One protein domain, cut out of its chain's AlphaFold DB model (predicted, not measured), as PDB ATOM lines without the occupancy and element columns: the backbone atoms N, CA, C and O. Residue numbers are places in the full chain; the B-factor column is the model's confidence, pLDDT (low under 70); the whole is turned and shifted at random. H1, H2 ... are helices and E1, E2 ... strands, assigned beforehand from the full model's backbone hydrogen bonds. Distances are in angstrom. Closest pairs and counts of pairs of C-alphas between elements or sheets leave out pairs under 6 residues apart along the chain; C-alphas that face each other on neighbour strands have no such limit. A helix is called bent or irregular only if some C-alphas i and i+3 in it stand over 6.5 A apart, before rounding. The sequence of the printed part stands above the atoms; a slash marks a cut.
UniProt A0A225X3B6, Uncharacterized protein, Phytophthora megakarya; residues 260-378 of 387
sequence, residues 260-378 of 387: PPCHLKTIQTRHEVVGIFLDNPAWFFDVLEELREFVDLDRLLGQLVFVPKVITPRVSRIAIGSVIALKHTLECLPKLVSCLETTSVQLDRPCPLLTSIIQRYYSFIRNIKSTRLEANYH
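Overview. This is residues 260 to 378 of the 387 residues of an uncharacterized protein of Phytophthora megakarya (UniProt A0A225X3B6). What would one see first? A long helix, H4, bent but running nearly straight, makes the long axis, and H5 folds back from its end to form an open V with the arm H4b, so that residues 363 to 378 of H5 stick out free. H2 lies side by side with H4b, H3 packs on the other arm, H4a, and H1 crosses one end of the domain. What is it made of, and how large is it? The printed part has 119 residues with five named helices and one named strand, in the order H1, H2, H3, E1, H4, H5, and is mostly helix. It is loose, with a radius of gyration of the C-alphas of 18.4 A and spans of 53 by 36 by 31 A.

Along the chain. Where do the first elements lie? H1 is residues 264 to 279, 22.5 A long, with C-alpha 264 at (87.057, 100.175, 116.524). H2 is residues 281 to 292, 16.8 A, H3 is residues 297 to 305, 12.1 A, and E1 is residues 306 to 308, 6.3 A. Is H4 straight? By its hydrogen bonds H4, residues 313 to 345, was assigned as one helix, but it is bent, with C-alphas 331 and 334 6.6 A apart. Its arms, H4a, residues 313 to 331, 27.2 A, and H4b, residues 334 to 345, 16.3 A, stand at a shallow tilt of 28 degrees. Where does the last element end? H5 is residues 352 to 378, 38.6 A, with C-alpha 378 at (68.996, 131.227, 85.370).

Arrangement. How does H1 stand? H1 and H2 touch only at the corner, and only just, with 3 pairs of C-alphas within 8 A, the closest being Phe 277 and Phe 284 at 5.3 A. Residues 269 to 273 of H1 touch residues 352 to 354 of H5, about perpendicular at 81 degrees, with the closest C-alphas, of Thr 269 and Leu 353, 6.8 A apart. What touches the arms of H4? H2 touches H4b at a shallow tilt of 18 degrees, opposite ways, the C-alphas of Glu 290 and Leu 336 being closest at 5.7 A. H3 touches residues 319 to 326 of H4a at a steep tilt of 53 degrees, opposite ways, the C-alphas of Leu 300 and Ser 322 being closest at 6.0 A. H4b and H5 form a helical hairpin at a steep tilt of 39 degrees, with the C-alphas of Val 337 and Ile 358 closest at 6.5 A. What do the backbones show? In H1, H2, H3, H4a, H4b and H5 every O i to N i+4 pair is within hydrogen-bond range. E1 pairs with no named strand.

Size, cuts and confidence. How far does it reach? The two C-alphas farthest apart, of Val 310 and Asp 348, are 56.0 A apart. Are there cuts or long links? The printed part has no cut, and no link is long. Where is confidence low? Residues 371 to 378 have pLDDT under 70, against a mean of 86.2 for the printed part.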
ATOM      1  N   PRO A 260      79.794 107.022 124.128       89.00
ATOM      2  CA  PRO A 260      81.088 106.638 123.567       89.00
ATOM      3  C   PRO A 260      80.934 105.728 122.343       89.00
ATOM      4  O   PRO A 260      80.100 104.822 122.363       89.00
ATOM      5  N   PRO A 261      81.722 105.906 121.266       88.62
ATOM      6  CA  PRO A 261      81.637 105.033 120.101       88.62
ATOM      7  C   PRO A 261      82.129 103.617 120.434       88.62
ATOM      8  O   PRO A 261      83.156 103.448 121.076       88.62
ATOM      9  N   CYS A 262      81.439 102.600 119.921       89.06
ATOM     10  CA  CYS A 262      81.834 101.186 120.018       89.06
ATOM     11  C   CYS A 262      82.540 100.677 118.749       89.06
ATOM     12  O   CYS A 262      82.905  99.508 118.650       89.06
ATOM     13  N   HIS A 263      82.705 101.526 117.730       89.12
ATOM     14  CA  HIS A 263      83.328 101.124 116.474       89.12
ATOM     15  C   HIS A 263      84.849 101.303 116.520       89.12
ATOM     16  O   HIS A 263      85.337 102.432 116.557       89.12
ATOM     17  N   LEU A 264      85.590 100.191 116.431       90.69
ATOM     18  CA  LEU A 264      87.057 100.175 116.524       90.69
ATOM     19  C   LEU A 264      87.740 101.178 115.584       90.69
ATOM     20  O   LEU A 264      88.586 101.940 116.041       90.69
ATOM     21  N   LYS A 265      87.336 101.245 114.306       89.88
ATOM     22  CA  LYS A 265      87.923 102.200 113.350       89.88
ATOM     23  C   LYS A 265      87.747 103.642 113.824       89.88
ATOM     24  O   LYS A 265      88.701 104.403 113.832       89.88
ATOM     25  N   THR A 266      86.550 104.008 114.290       89.50
ATOM     26  CA  THR A 266      86.277 105.354 114.821       89.50
ATOM     27  C   THR A 266      87.144 105.679 116.037       89.50
ATOM     28  O   THR A 266      87.599 106.813 116.160       89.50
ATOM     29  N   ILE A 267      87.378 104.706 116.921       92.69
ATOM     30  CA  ILE A 267      88.246 104.877 118.093       92.69
ATOM     31  C   ILE A 267      89.696 105.081 117.639       92.69
ATOM     32  O   ILE A 267      90.299 106.093 117.979       92.69
ATOM     33  N   GLN A 268      90.231 104.181 116.811       93.81
ATOM     34  CA  GLN A 268      91.613 104.247 116.320       93.81
ATOM     35  C   GLN A 268      91.904 105.562 115.594       93.81
ATOM     36  O   GLN A 268      92.886 106.225 115.902       93.81
ATOM     37  N   THR A 269      91.010 105.992 114.702       91.12
ATOM     38  CA  THR A 269      91.181 107.248 113.965       91.12
ATOM     39  C   THR A 269      91.153 108.478 114.883       91.12
ATOM     40  O   THR A 269      91.846 109.457 114.622       91.12
ATOM     41  N   ARG A 270      90.386 108.455 115.984       92.44
ATOM     42  CA  ARG A 270      90.427 109.535 116.988       92.44
ATOM     43  C   ARG A 270      91.753 109.550 117.744       92.44
ATOM     44  O   ARG A 270      92.315 110.621 117.933       92.44
ATOM     45  N   HIS A 271      92.245 108.381 118.154       93.06
ATOM     46  CA  HIS A 271      93.531 108.253 118.845       93.06
ATOM     47  C   HIS A 271      94.701 108.711 117.968       93.06
ATOM     48  O   HIS A 271      95.583 109.402 118.461       93.06
ATOM     49  N   GLU A 272      94.681 108.383 116.676       93.06
ATOM     50  CA  GLU A 272      95.689 108.824 115.708       93.06
ATOM     51  C   GLU A 272      95.777 110.354 115.637       93.06
ATOM     52  O   GLU A 272      96.856 110.921 115.774       93.06
ATOM     53  N   VAL A 273      94.636 111.040 115.510       92.31
ATOM     54  CA  VAL A 273      94.592 112.512 115.465       92.31
ATOM     55  C   VAL A 273      95.067 113.134 116.776       92.31
ATOM     56  O   VAL A 273      95.772 114.139 116.752       92.31
ATOM     57  N   VAL A 274      94.713 112.540 117.919       93.69
ATOM     58  CA  VAL A 274      95.222 112.995 119.221       93.69
ATOM     59  C   VAL A 274      96.741 112.837 119.293       93.69
ATOM     60  O   VAL A 274      97.409 113.778 119.705       93.69
ATOM     61  N   GLY A 275      97.292 111.702 118.847       93.06
ATOM     62  CA  GLY A 275      98.740 111.474 118.793       93.06
ATOM     63  C   GLY A 275      99.467 112.536 117.965       93.06
ATOM     64  O   GLY A 275     100.398 113.158 118.460       93.06
ATOM     65  N   ILE A 276      98.956 112.843 116.768       91.62
ATOM     66  CA  ILE A 276      99.527 113.864 115.871       91.62
ATOM     67  C   ILE A 276      99.695 115.223 116.568       91.62
ATOM     68  O   ILE A 276     100.747 115.850 116.451       91.62
ATOM     69  N   PHE A 277      98.666 115.677 117.291       92.38
ATOM     70  CA  PHE A 277      98.692 116.968 117.984       92.38
ATOM     71  C   PHE A 277      99.481 116.944 119.300       92.38
ATOM     72  O   PHE A 277      99.960 117.992 119.725       92.38
ATOM     73  N   LEU A 278      99.628 115.779 119.941       93.56
ATOM     74  CA  LEU A 278     100.492 115.622 121.115       93.56
ATOM     75  C   LEU A 278     101.974 115.670 120.734       93.56
ATOM     76  O   LEU A 278     102.755 116.314 121.432       93.56
ATOM     77  N   ASP A 279     102.341 115.042 119.617       92.31
ATOM     78  CA  ASP A 279     103.719 115.022 119.120       92.31
ATOM     79  C   ASP A 279     104.143 116.387 118.544       92.31
ATOM     80  O   ASP A 279     105.327 116.720 118.529       92.31
ATOM     81  N   ASN A 280     103.176 117.208 118.105       91.62
ATOM     82  CA  ASN A 280     103.416 118.493 117.443       91.62
ATOM     83  C   ASN A 280     102.572 119.623 118.066       91.62
ATOM     84  O   ASN A 280     101.548 120.033 117.505       91.62
ATOM     85  N   PRO A 281     102.999 120.185 119.214       92.00
ATOM     86  CA  PRO A 281     102.210 121.177 119.943       92.00
ATOM     87  C   PRO A 281     102.013 122.493 119.177       92.00
ATOM     88  O   PRO A 281     101.003 123.160 119.382       92.00
ATOM     89  N   ALA A 282     102.928 122.867 118.273       92.25
ATOM     90  CA  ALA A 282     102.784 124.074 117.453       92.25
ATOM     91  C   ALA A 282     101.518 124.014 116.578       92.25
ATOM     92  O   ALA A 282     100.667 124.896 116.667       92.25
ATOM     93  N   TRP A 283     101.324 122.913 115.842       91.88
ATOM     94  CA  TRP A 283     100.139 122.708 115.001       91.88
ATOM     95  C   TRP A 283      98.845 122.707 115.812       91.88
ATOM     96  O   TRP A 283      97.809 123.182 115.345       91.88
ATOM     97  N   PHE A 284      98.894 122.179 117.038       91.69
ATOM     98  CA  PHE A 284      97.754 122.212 117.945       91.69
ATOM     99  C   PHE A 284      97.343 123.650 118.275       91.69
ATOM    100  O   PHE A 284      96.159 123.970 118.169       91.69
ATOM    101  N   PHE A 285      98.291 124.516 118.646       92.31
ATOM    102  CA  PHE A 285      97.986 125.909 118.977       92.31
ATOM    103  C   PHE A 285      97.513 126.715 117.764       92.31
ATOM    104  O   PHE A 285      96.545 127.459 117.908       92.31
ATOM    105  N   ASP A 286      98.098 126.496 116.582       91.88
ATOM    106  CA  ASP A 286      97.668 127.149 115.338       91.88
ATOM    107  C   ASP A 286      96.198 126.821 115.017       91.88
ATOM    108  O   ASP A 286      95.372 127.704 114.783       91.88
ATOM    109  N   VAL A 287      95.826 125.535 115.076       91.44
ATOM    110  CA  VAL A 287      94.438 125.097 114.848       91.44
ATOM    111  C   VAL A 287      93.502 125.617 115.944       91.44
ATOM    112  O   VAL A 287      92.354 125.975 115.669       91.44
ATOM    113  N   LEU A 288      93.966 125.659 117.196       91.81
ATOM    114  CA  LEU A 288      93.181 126.142 118.331       91.81
ATOM    115  C   LEU A 288      92.853 127.637 118.210       91.81
ATOM    116  O   LEU A 288      91.749 128.043 118.580       91.81
ATOM    117  N   GLU A 289      93.793 128.438 117.708       91.69
ATOM    118  CA  GLU A 289      93.608 129.867 117.467       91.69
ATOM    119  C   GLU A 289      92.539 130.108 116.397       91.69
ATOM    120  O   GLU A 289      91.568 130.819 116.659       91.69
ATOM    121  N   GLU A 290      92.627 129.415 115.258       91.50
ATOM    122  CA  GLU A 290      91.628 129.523 114.187       91.50
ATOM    123  C   GLU A 290      90.232 129.057 114.636       91.50
ATOM    124  O   GLU A 290      89.219 129.659 114.276       91.50
ATOM    125  N   LEU A 291      90.139 128.015 115.474       90.88
ATOM    126  CA  LEU A 291      88.856 127.531 116.004       90.88
ATOM    127  C   LEU A 291      88.157 128.533 116.933       90.88
ATOM    128  O   LEU A 291      86.933 128.468 117.068       90.88
ATOM    129  N   ARG A 292      88.892 129.445 117.578       89.94
ATOM    130  CA  ARG A 292      88.317 130.437 118.502       89.94
ATOM    131  C   ARG A 292      87.453 131.476 117.787       89.94
ATOM    132  O   ARG A 292      86.505 131.984 118.380       89.94
ATOM    133  N   GLU A 293      87.744 131.752 116.521       88.31
ATOM    134  CA  GLU A 293      87.016 132.734 115.710       88.31
ATOM    135  C   GLU A 293      85.642 132.229 115.236       88.31
ATOM    136  O   GLU A 293      84.816 133.010 114.756       88.31
ATOM    137  N   PHE A 294      85.354 130.929 115.381       88.62
ATOM    138  CA  PHE A 294      84.082 130.350 114.957       88.62
ATOM    139  C   PHE A 294      82.942 130.691 115.922       88.62
ATOM    140  O   PHE A 294      83.000 130.466 117.132       88.62
ATOM    141  N   VAL A 295      81.835 131.162 115.351       87.88
ATOM    142  CA  VAL A 295      80.575 131.385 116.071       87.88
ATOM    143  C   VAL A 295      79.867 130.064 116.397       87.88
ATOM    144  O   VAL A 295      80.223 128.991 115.909       87.88
ATOM    145  N   ASP A 296      78.812 130.132 117.213       85.56
ATOM    146  CA  ASP A 296      77.965 128.971 117.501       85.56
ATOM    147  C   ASP A 296      77.177 128.526 116.250       85.56
ATOM    148  O   ASP A 296      76.109 129.067 115.942       85.56
ATOM    149  N   LEU A 297      77.723 127.535 115.537       83.25
ATOM    150  CA  LEU A 297      77.176 127.025 114.278       83.25
ATOM    151  C   LEU A 297      75.805 126.375 114.434       83.25
ATOM    152  O   LEU A 297      74.943 126.613 113.597       83.25
ATOM    153  N   ASP A 298      75.566 125.599 115.493       80.25
ATOM    154  CA  ASP A 298      74.287 124.889 115.653       80.25
ATOM    155  C   ASP A 298      73.132 125.887 115.771       80.25
ATOM    156  O   ASP A 298      72.083 125.739 115.144       80.25
ATOM    157  N   ARG A 299      73.373 126.979 116.502       80.56
ATOM    158  CA  ARG A 299      72.412 128.067 116.672       80.56
ATOM    159  C   ARG A 299      72.225 128.880 115.398       80.56
ATOM    160  O   ARG A 299      71.097 129.250 115.084       80.56
ATOM    161  N   LEU A 300      73.314 129.154 114.677       85.88
ATOM    162  CA  LEU A 300      73.269 129.822 113.379       85.88
ATOM    163  C   LEU A 300      72.443 129.007 112.374       85.88
ATOM    164  O   LEU A 300      71.516 129.537 111.769       85.88
ATOM    165  N   LEU A 301      72.739 127.713 112.243       84.94
ATOM    166  CA  LEU A 301      72.004 126.792 111.378       84.94
ATOM    167  C   LEU A 301      70.537 126.684 111.806       84.94
ATOM    168  O   LEU A 301      69.659 126.679 110.950       84.94
ATOM    169  N   GLY A 302      70.251 126.693 113.111       84.69
ATOM    170  CA  GLY A 302      68.881 126.703 113.619       84.69
ATOM    171  C   GLY A 302      68.040 127.883 113.120       84.69
ATOM    172  O   GLY A 302      66.877 127.692 112.770       84.69
ATOM    173  N   GLN A 303      68.632 129.077 113.000       83.75
ATOM    174  CA  GLN A 303      67.953 130.254 112.434       83.75
ATOM    175  C   GLN A 303      67.725 130.154 110.919       83.75
ATOM    176  O   GLN A 303      66.838 130.816 110.391       83.75
ATOM    177  N   LEU A 304      68.522 129.349 110.211       84.69
ATOM    178  CA  LEU A 304      68.361 129.115 108.771       84.69
ATOM    179  C   LEU A 304      67.325 128.020 108.479       84.69
ATOM    180  O   LEU A 304      66.652 128.073 107.454       84.69
ATOM    181  N   VAL A 305      67.189 127.039 109.377       88.94
ATOM    182  CA  VAL A 305      66.198 125.957 109.271       88.94
ATOM    183  C   VAL A 305      64.794 126.459 109.617       88.94
ATOM    184  O   VAL A 305      63.834 126.131 108.921       88.94
ATOM    185  N   PHE A 306      64.649 127.244 110.687       89.06
ATOM    186  CA  PHE A 306      63.350 127.737 111.140       89.06
ATOM    187  C   PHE A 306      63.052 129.137 110.606       89.06
ATOM    188  O   PHE A 306      63.631 130.126 111.043       89.06
ATOM    189  N   VAL A 307      62.078 129.221 109.701       88.44
ATOM    190  CA  VAL A 307      61.605 130.463 109.087       88.44
ATOM    191  C   VAL A 307      60.399 130.989 109.872       88.44
ATOM    192  O   VAL A 307      59.349 130.348 109.870       88.44
ATOM    193  N   PRO A 308      60.486 132.139 110.559       86.38
ATOM    194  CA  PRO A 308      59.373 132.653 111.358       86.38
ATOM    195  C   PRO A 308      58.132 132.970 110.516       86.38
ATOM    196  O   PRO A 308      58.237 133.578 109.454       86.38
ATOM    197  N   LYS A 309      56.941 132.612 111.017       85.50
ATOM    198  CA  LYS A 309      55.656 132.900 110.346       85.50
ATOM    199  C   LYS A 309      55.326 134.388 110.303       85.50
ATOM    200  O   LYS A 309      54.665 134.850 109.381       85.50
ATOM    201  N   VAL A 310      55.762 135.125 111.323       84.81
ATOM    202  CA  VAL A 310      55.510 136.560 111.474       84.81
ATOM    203  C   VAL A 310      56.839 137.296 111.463       84.81
ATOM    204  O   VAL A 310      57.696 137.080 112.323       84.81
ATOM    205  N   ILE A 311      56.998 138.194 110.496       84.38
ATOM    206  CA  ILE A 311      58.186 139.035 110.386       84.38
ATOM    207  C   ILE A 311      58.004 140.232 111.316       84.38
ATOM    208  O   ILE A 311      57.109 141.054 111.139       84.38
ATOM    209  N   THR A 312      58.865 140.323 112.325       86.69
ATOM    210  CA  THR A 312      58.933 141.466 113.241       86.69
ATOM    211  C   THR A 312      60.305 142.130 113.128       86.69
ATOM    212  O   THR A 312      61.275 141.449 112.785       86.69
ATOM    213  N   PRO A 313      60.456 143.417 113.496       85.19
ATOM    214  CA  PRO A 313      61.758 144.089 113.472       85.19
ATOM    215  C   PRO A 313      62.843 143.352 114.277       85.19
ATOM    216  O   PRO A 313      64.018 143.362 113.912       85.19
ATOM    217  N   ARG A 314      62.450 142.667 115.362       82.50
ATOM    218  CA  ARG A 314      63.348 141.815 116.152       82.50
ATOM    219  C   ARG A 314      63.845 140.618 115.339       82.50
ATOM    220  O   ARG A 314      65.046 140.372 115.318       82.50
ATOM    221  N   VAL A 315      62.941 139.902 114.671       84.06
ATOM    222  CA  VAL A 315      63.277 138.749 113.820       84.06
ATOM    223  C   VAL A 315      64.199 139.168 112.677       84.06
ATOM    224  O   VAL A 315      65.219 138.523 112.453       84.06
ATOM    225  N   SER A 316      63.906 140.285 112.008       85.62
ATOM    226  CA  SER A 316      64.753 140.802 110.928       85.62
ATOM    227  C   SER A 316      66.171 141.119 111.407       85.62
ATOM    228  O   SER A 316      67.135 140.775 110.730       85.62
ATOM    229  N   ARG A 317      66.328 141.707 112.602       86.25
ATOM    230  CA  ARG A 317      67.652 141.965 113.193       86.25
ATOM    231  C   ARG A 317      68.428 140.672 113.458       86.25
ATOM    232  O   ARG A 317      69.614 140.608 113.145       86.25
ATOM    233  N   ILE A 318      67.762 139.647 113.994       83.94
ATOM    234  CA  ILE A 318      68.367 138.327 114.244       83.94
ATOM    235  C   ILE A 318      68.795 137.673 112.924       83.94
ATOM    236  O   ILE A 318      69.895 137.131 112.840       83.94
ATOM    237  N   ALA A 319      67.964 137.762 111.882       84.88
ATOM    238  CA  ALA A 319      68.284 137.235 110.559       84.88
ATOM    239  C   ALA A 319      69.507 137.938 109.947       84.88
ATOM    240  O   ALA A 319      70.425 137.267 109.483       84.88
ATOM    241  N   ILE A 320      69.577 139.273 110.017       87.44
ATOM    242  CA  ILE A 320      70.742 140.046 109.552       87.44
ATOM    243  C   ILE A 320      72.003 139.631 110.316       87.44
ATOM    244  O   ILE A 320      73.017 139.318 109.696       87.44
ATOM    245  N   GLY A 321      71.931 139.561 111.650       88.19
ATOM    246  CA  GLY A 321      73.047 139.093 112.474       88.19
ATOM    247  C   GLY A 321      73.490 137.675 112.103       88.19
ATOM    248  O   GLY A 321      74.684 137.403 112.018       88.19
ATOM    249  N   SER A 322      72.539 136.786 111.805       87.50
ATOM    250  CA  SER A 322      72.819 135.414 111.366       87.50
ATOM    251  C   SER A 322      73.538 135.386 110.015       87.50
ATOM    252  O   SER A 322      74.521 134.670 109.860       87.50
ATOM    253  N   VAL A 323      73.132 136.216 109.051       88.81
ATOM    254  CA  VAL A 323      73.821 136.332 107.752       88.81
ATOM    255  C   VAL A 323      75.248 136.864 107.918       88.81
ATOM    256  O   VAL A 323      76.171 136.345 107.292       88.81
ATOM    257  N   ILE A 324      75.455 137.857 108.787       89.44
ATOM    258  CA  ILE A 324      76.793 138.385 109.098       89.44
ATOM    259  C   ILE A 324      77.663 137.298 109.740       89.44
ATOM    260  O   ILE A 324      78.796 137.081 109.314       89.44
ATOM    261  N   ALA A 325      77.124 136.568 110.719       88.88
ATOM    262  CA  ALA A 325      77.823 135.475 111.388       88.88
ATOM    263  C   ALA A 325      78.161 134.319 110.426       88.88
ATOM    264  O   ALA A 325      79.242 133.733 110.511       88.88
ATOM    265  N   LEU A 326      77.270 134.018 109.474       90.12
ATOM    266  CA  LEU A 326      77.524 133.050 108.408       90.12
ATOM    267  C   LEU A 326      78.663 133.511 107.499       90.12
ATOM    268  O   LEU A 326      79.563 132.726 107.215       90.12
ATOM    269  N   LYS A 327      78.654 134.780 107.076       90.12
ATOM    270  CA  LYS A 327      79.742 135.358 106.282       90.12
ATOM    271  C   LYS A 327      81.080 135.224 107.015       90.12
ATOM    272  O   LYS A 327      82.013 134.672 106.441       90.12
ATOM    273  N   HIS A 328      81.146 135.646 108.278       91.31
ATOM    274  CA  HIS A 328      82.352 135.537 109.108       91.31
ATOM    275  C   HIS A 328      82.854 134.088 109.209       91.31
ATOM    276  O   HIS A 328      84.028 133.809 108.985       91.31
ATOM    277  N   THR A 329      81.947 133.136 109.443       90.06
ATOM    278  CA  THR A 329      82.280 131.701 109.484       90.06
ATOM    279  C   THR A 329      82.901 131.219 108.171       90.06
ATOM    280  O   THR A 329      83.890 130.487 108.173       90.06
ATOM    281  N   LEU A 330      82.323 131.624 107.036       89.00
ATOM    282  CA  LEU A 330      82.819 131.253 105.711       89.00
ATOM    283  C   LEU A 330      84.164 131.913 105.378       89.00
ATOM    284  O   LEU A 330      84.919 131.351 104.591       89.00
ATOM    285  N   GLU A 331      84.482 133.064 105.975       89.75
ATOM    286  CA  GLU A 331      85.783 133.737 105.850       89.75
ATOM    287  C   GLU A 331      86.874 133.094 106.724       89.75
ATOM    288  O   GLU A 331      88.046 133.114 106.345       89.75
ATOM    289  N   CYS A 332      86.507 132.483 107.854       90.00
ATOM    290  CA  CYS A 332      87.440 131.755 108.726       90.00
ATOM    291  C   CYS A 332      87.779 130.354 108.191       90.00
ATOM    292  O   CYS A 332      88.885 129.852 108.386       90.00
ATOM    293  N   LEU A 333      86.844 129.715 107.481       90.38
ATOM    294  CA  LEU A 333      86.990 128.334 107.011       90.38
ATOM    295  C   LEU A 333      88.244 128.074 106.143       90.38
ATOM    296  O   LEU A 333      88.899 127.057 106.380       90.38
ATOM    297  N   PRO A 334      88.636 128.945 105.187       90.62
ATOM    298  CA  PRO A 334      89.858 128.757 104.409       90.62
ATOM    299  C   PRO A 334      91.123 128.745 105.270       90.62
ATOM    300  O   PRO A 334      91.994 127.916 105.029       90.62
ATOM    301  N   LYS A 335      91.209 129.618 106.283       91.25
ATOM    302  CA  LYS A 335      92.379 129.712 107.170       91.25
ATOM    303  C   LYS A 335      92.578 128.420 107.951       91.25
ATOM    304  O   LYS A 335      93.651 127.828 107.901       91.25
ATOM    305  N   LEU A 336      91.495 127.922 108.555       91.81
ATOM    306  CA  LEU A 336      91.495 126.642 109.260       91.81
ATOM    307  C   LEU A 336      91.956 125.497 108.347       91.81
ATOM    308  O   LEU A 336      92.766 124.668 108.754       91.81
ATOM    309  N   VAL A 337      91.461 125.444 107.107       91.19
ATOM    310  CA  VAL A 337      91.854 124.393 106.156       91.19
ATOM    311  C   VAL A 337      93.328 124.507 105.779       91.19
ATOM    312  O   VAL A 337      93.999 123.482 105.757       91.19
ATOM    313  N   SER A 338      93.861 125.710 105.565       90.62
ATOM    314  CA  SER A 338      95.290 125.903 105.284       90.62
ATOM    315  C   SER A 338      96.194 125.443 106.439       90.62
ATOM    316  O   SER A 338      97.231 124.820 106.196       90.62
ATOM    317  N   CYS A 339      95.792 125.661 107.697       90.38
ATOM    318  CA  CYS A 339      96.501 125.117 108.865       90.38
ATOM    319  C   CYS A 339      96.477 123.578 108.882       90.38
ATOM    320  O   CYS A 339      97.503 122.924 109.093       90.38
ATOM    321  N   LEU A 340      95.312 122.981 108.600       89.12
ATOM    322  CA  LEU A 340      95.148 121.526 108.525       89.12
ATOM    323  C   LEU A 340      95.913 120.906 107.344       89.12
ATOM    324  O   LEU A 340      96.427 119.797 107.465       89.12
ATOM    325  N   GLU A 341      96.026 121.604 106.217       89.12
ATOM    326  CA  GLU A 341      96.832 121.179 105.069       89.12
ATOM    327  C   GLU A 341      98.319 121.197 105.384       89.12
ATOM    328  O   GLU A 341      99.011 120.227 105.091       89.12
ATOM    329  N   THR A 342      98.796 122.259 106.034       88.00
ATOM    330  CA  THR A 342     100.193 122.363 106.480       88.00
ATOM    331  C   THR A 342     100.544 121.195 107.400       88.00
ATOM    332  O   THR A 342     101.534 120.503 107.172       88.00
ATOM    333  N   THR A 343      99.656 120.901 108.354       85.75
ATOM    334  CA  THR A 343      99.752 119.723 109.228       85.75
ATOM    335  C   THR A 343      99.767 118.426 108.412       85.75
ATOM    336  O   THR A 343     100.596 117.552 108.637       85.75
ATOM    337  N   SER A 344      98.875 118.295 107.422       85.56
ATOM    338  CA  SER A 344      98.764 117.092 106.588       85.56
ATOM    339  C   SER A 344      99.981 116.834 105.702       85.56
ATOM    340  O   SER A 344     100.247 115.675 105.398       85.56
ATOM    341  N   VAL A 345     100.669 117.880 105.239       85.31
ATOM    342  CA  VAL A 345     101.849 117.774 104.363       85.31
ATOM    343  C   VAL A 345     103.106 117.433 105.157       85.31
ATOM    344  O   VAL A 345     103.971 116.725 104.652       85.31
ATOM    345  N   GLN A 346     103.205 117.917 106.395       84.62
ATOM    346  CA  GLN A 346     104.359 117.689 107.271       84.62
ATOM    347  C   GLN A 346     104.315 116.332 107.997       84.62
ATOM    348  O   GLN A 346     105.248 115.990 108.717       84.62
ATOM    349  N   LEU A 347     103.245 115.555 107.815       86.38
ATOM    350  CA  LEU A 347     103.086 114.227 108.401       86.38
ATOM    351  C   LEU A 347     103.754 113.140 107.551       86.38
ATOM    352  O   LEU A 347     103.424 112.969 106.378       86.38
ATOM    353  N   ASP A 348     104.589 112.312 108.183       79.94
ATOM    354  CA  ASP A 348     105.217 111.143 107.544       79.94
ATOM    355  C   ASP A 348     104.200 110.080 107.096       79.94
ATOM    356  O   ASP A 348     104.433 109.323 106.150       79.94
ATOM    357  N   ARG A 349     103.062 109.986 107.796       82.12
ATOM    358  CA  ARG A 349     101.971 109.055 107.482       82.12
ATOM    359  C   ARG A 349     100.675 109.826 107.247       82.12
ATOM    360  O   ARG A 349     100.295 110.635 108.094       82.12
ATOM    361  N   PRO A 350      99.950 109.558 106.146       82.19
ATOM    362  CA  PRO A 350      98.703 110.251 105.871       82.19
ATOM    363  C   PRO A 350      97.621 109.823 106.866       82.19
ATOM    364  O   PRO A 350      97.266 108.647 106.933       82.19
ATOM    365  N   CYS A 351      97.054 110.790 107.587       86.00
ATOM    366  CA  CYS A 351      95.900 110.573 108.455       86.00
ATOM    367  C   CYS A 351      94.597 110.612 107.629       86.00
ATOM    368  O   CYS A 351      94.221 111.683 107.131       86.00
ATOM    369  N   PRO A 352      93.840 109.500 107.515       86.12
ATOM    370  CA  PRO A 352      92.640 109.444 106.678       86.12
ATOM    371  C   PRO A 352      91.561 110.457 107.077       86.12
ATOM    372  O   PRO A 352      90.812 110.942 106.225       86.12
ATOM    373  N   LEU A 353      91.463 110.789 108.369       87.38
ATOM    374  CA  LEU A 353      90.456 111.726 108.868       87.38
ATOM    375  C   LEU A 353      90.763 113.161 108.458       87.38
ATOM    376  O   LEU A 353      89.860 113.858 107.996       87.38
ATOM    377  N   LEU A 354      92.026 113.571 108.566       86.75
ATOM    378  CA  LEU A 354      92.469 114.901 108.161       86.75
ATOM    379  C   LEU A 354      92.269 115.093 106.654       86.75
ATOM    380  O   LEU A 354      91.634 116.056 106.223       86.75
ATOM    381  N   THR A 355      92.687 114.103 105.860       87.38
ATOM    382  CA  THR A 355      92.474 114.099 104.408       87.38
ATOM    383  C   THR A 355      90.988 114.143 104.049       87.38
ATOM    384  O   THR A 355      90.592 114.908 103.170       87.38
ATOM    385  N   SER A 356      90.134 113.382 104.747       89.06
ATOM    386  CA  SER A 356      88.685 113.405 104.508       89.06
ATOM    387  C   SER A 356      88.066 114.776 104.794       89.06
ATOM    388  O   SER A 356      87.196 115.218 104.044       89.06
ATOM    389  N   ILE A 357      88.510 115.469 105.848       87.62
ATOM    390  CA  ILE A 357      88.033 116.820 106.180       87.62
ATOM    391  C   ILE A 357      88.419 117.810 105.077       87.62
ATOM    392  O   ILE A 357      87.553 118.523 104.568       87.62
ATOM    393  N   ILE A 358      89.686 117.804 104.660       88.50
ATOM    394  CA  ILE A 358      90.197 118.688 103.603       88.50
ATOM    395  C   ILE A 358      89.452 118.429 102.279       88.50
ATOM    396  O   ILE A 358      88.954 119.353 101.635       88.50
ATOM    397  N   GLN A 359      89.262 117.161 101.901       88.50
ATOM    398  CA  GLN A 359      88.505 116.789 100.700       88.50
ATOM    399  C   GLN A 359      87.042 117.249 100.752       88.50
ATOM    400  O   GLN A 359      86.513 117.734  99.746       88.50
ATOM    401  N   ARG A 360      86.377 117.133 101.911       87.81
ATOM    402  CA  ARG A 360      84.999 117.622 102.094       87.81
ATOM    403  C   ARG A 360      84.909 119.126 101.883       87.81
ATOM    404  O   ARG A 360      83.972 119.573 101.224       87.81
ATOM    405  N   TYR A 361      85.882 119.889 102.378       88.69
ATOM    406  CA  TYR A 361      85.948 121.328 102.136       88.69
ATOM    407  C   TYR A 361      86.060 121.652 100.640       88.69
ATOM    408  O   TYR A 361      85.258 122.423 100.113       88.69
ATOM    409  N   TYR A 362      86.976 121.013  99.911       86.75
ATOM    410  CA  TYR A 362      87.107 121.259  98.471       86.75
ATOM    411  C   TYR A 362      85.875 120.841  97.676       86.75
ATOM    412  O   TYR A 362      85.468 121.548  96.751       86.75
ATOM    413  N   SER A 363      85.248 119.723  98.046       86.62
ATOM    414  CA  SER A 363      83.975 119.308  97.458       86.62
ATOM    415  C   SER A 363      82.880 120.341  97.721       86.62
ATOM    416  O   SER A 363      82.106 120.651  96.820       86.62
ATOM    417  N   PHE A 364      82.820 120.897  98.932       85.50
ATOM    418  CA  PHE A 364      81.871 121.941  99.299       85.50
ATOM    419  C   PHE A 364      82.081 123.219  98.476       85.50
ATOM    420  O   PHE A 364      81.137 123.713  97.860       85.50
ATOM    421  N   ILE A 365      83.321 123.706  98.367       84.75
ATOM    422  CA  ILE A 365      83.652 124.878  97.544       84.75
ATOM    423  C   ILE A 365      83.332 124.632  96.064       84.75
ATOM    424  O   ILE A 365      82.815 125.524  95.386       84.75
ATOM    425  N   ARG A 366      83.605 123.428  95.548       83.50
ATOM    426  CA  ARG A 366      83.260 123.045  94.172       83.50
ATOM    427  C   ARG A 366      81.750 123.085  93.945       83.50
ATOM    428  O   ARG A 366      81.313 123.671  92.956       83.50
ATOM    429  N   ASN A 367      80.972 122.535  94.875       81.69
ATOM    430  CA  ASN A 367      79.512 122.557  94.809       81.69
ATOM    431  C   ASN A 367      78.983 123.994  94.816       81.69
ATOM    432  O   ASN A 367      78.210 124.344  93.933       81.69
ATOM    433  N   ILE A 368      79.476 124.863  95.709       79.31
ATOM    434  CA  ILE A 368      79.082 126.284  95.737       79.31
ATOM    435  C   ILE A 368      79.369 126.977  94.403       79.31
ATOM    436  O   ILE A 368      78.526 127.717  93.892       79.31
ATOM    437  N   LYS A 369      80.556 126.758  93.822       76.69
ATOM    438  CA  LYS A 369      80.916 127.345  92.522       76.69
ATOM    439  C   LYS A 369      79.978 126.861  91.413       76.69
ATOM    440  O   LYS A 369      79.551 127.683  90.606       76.69
ATOM    441  N   SER A 370      79.624 125.576  91.411       70.75
ATOM    442  CA  SER A 370      78.662 124.995  90.465       70.75
ATOM    443  C   SER A 370      77.274 125.625  90.605       70.75
ATOM    444  O   SER A 370      76.724 126.124  89.627       70.75
ATOM    445  N   THR A 371      76.741 125.714  91.826       68.44
ATOM    446  CA  THR A 371      75.418 126.306  92.083       68.44
ATOM    447  C   THR A 371      75.383 127.800  91.747       68.44
ATOM    448  O   THR A 371      74.385 128.305  91.240       68.44
ATOM    449  N   ARG A 372      76.486 128.533  91.965       66.75
ATOM    450  CA  ARG A 372      76.601 129.946  91.561       66.75
ATOM    451  C   ARG A 372      76.598 130.115  90.039       66.75
ATOM    452  O   ARG A 372      76.036 131.090  89.541       66.75
ATOM    453  N   LEU A 373      77.221 129.197  89.300       58.59
ATOM    454  CA  LEU A 373      77.194 129.194  87.834       58.59
ATOM    455  C   LEU A 373      75.776 128.931  87.304       58.59
ATOM    456  O   LEU A 373      75.330 129.651  86.413       58.59
ATOM    457  N   GLU A 374      75.048 127.986  87.902       59.12
ATOM    458  CA  GLU A 374      73.641 127.699  87.580       59.12
ATOM    459  C   GLU A 374      72.717 128.883  87.906       59.12
ATOM    460  O   GLU A 374      71.918 129.294  87.067       59.12
ATOM    461  N   ALA A 375      72.868 129.507  89.078       59.06
ATOM    462  CA  ALA A 375      72.080 130.678  89.466       59.06
ATOM    463  C   ALA A 375      72.293 131.869  88.511       59.06
ATOM    464  O   ALA A 375      71.334 132.516  88.091       59.06
ATOM    465  N   ASN A 376      73.541 132.119  88.098       60.09
ATOM    466  CA  ASN A 376      73.865 133.154  87.111       60.09
ATOM    467  C   ASN A 376      73.315 132.831  85.710       60.09
ATOM    468  O   ASN A 376      72.992 133.744  84.948       60.09
ATOM    469  N   TYR A 377      73.230 131.549  85.346       59.44
ATOM    470  CA  TYR A 377      72.629 131.100  84.091       59.44
ATOM    471  C   TYR A 377      71.107 131.312  84.092       59.44
ATOM    472  O   TYR A 377      70.567 131.860  83.130       59.44
ATOM    473  N   HIS A 378      70.430 130.987  85.199       60.78
ATOM    474  CA  HIS A 378      68.996 131.227  85.370       60.78
ATOM    475  C   HIS A 378      68.635 132.719  85.437       60.78
ATOM    476  O   HIS A 378      67.655 133.115  84.811       60.78
TER     477      HIS A 378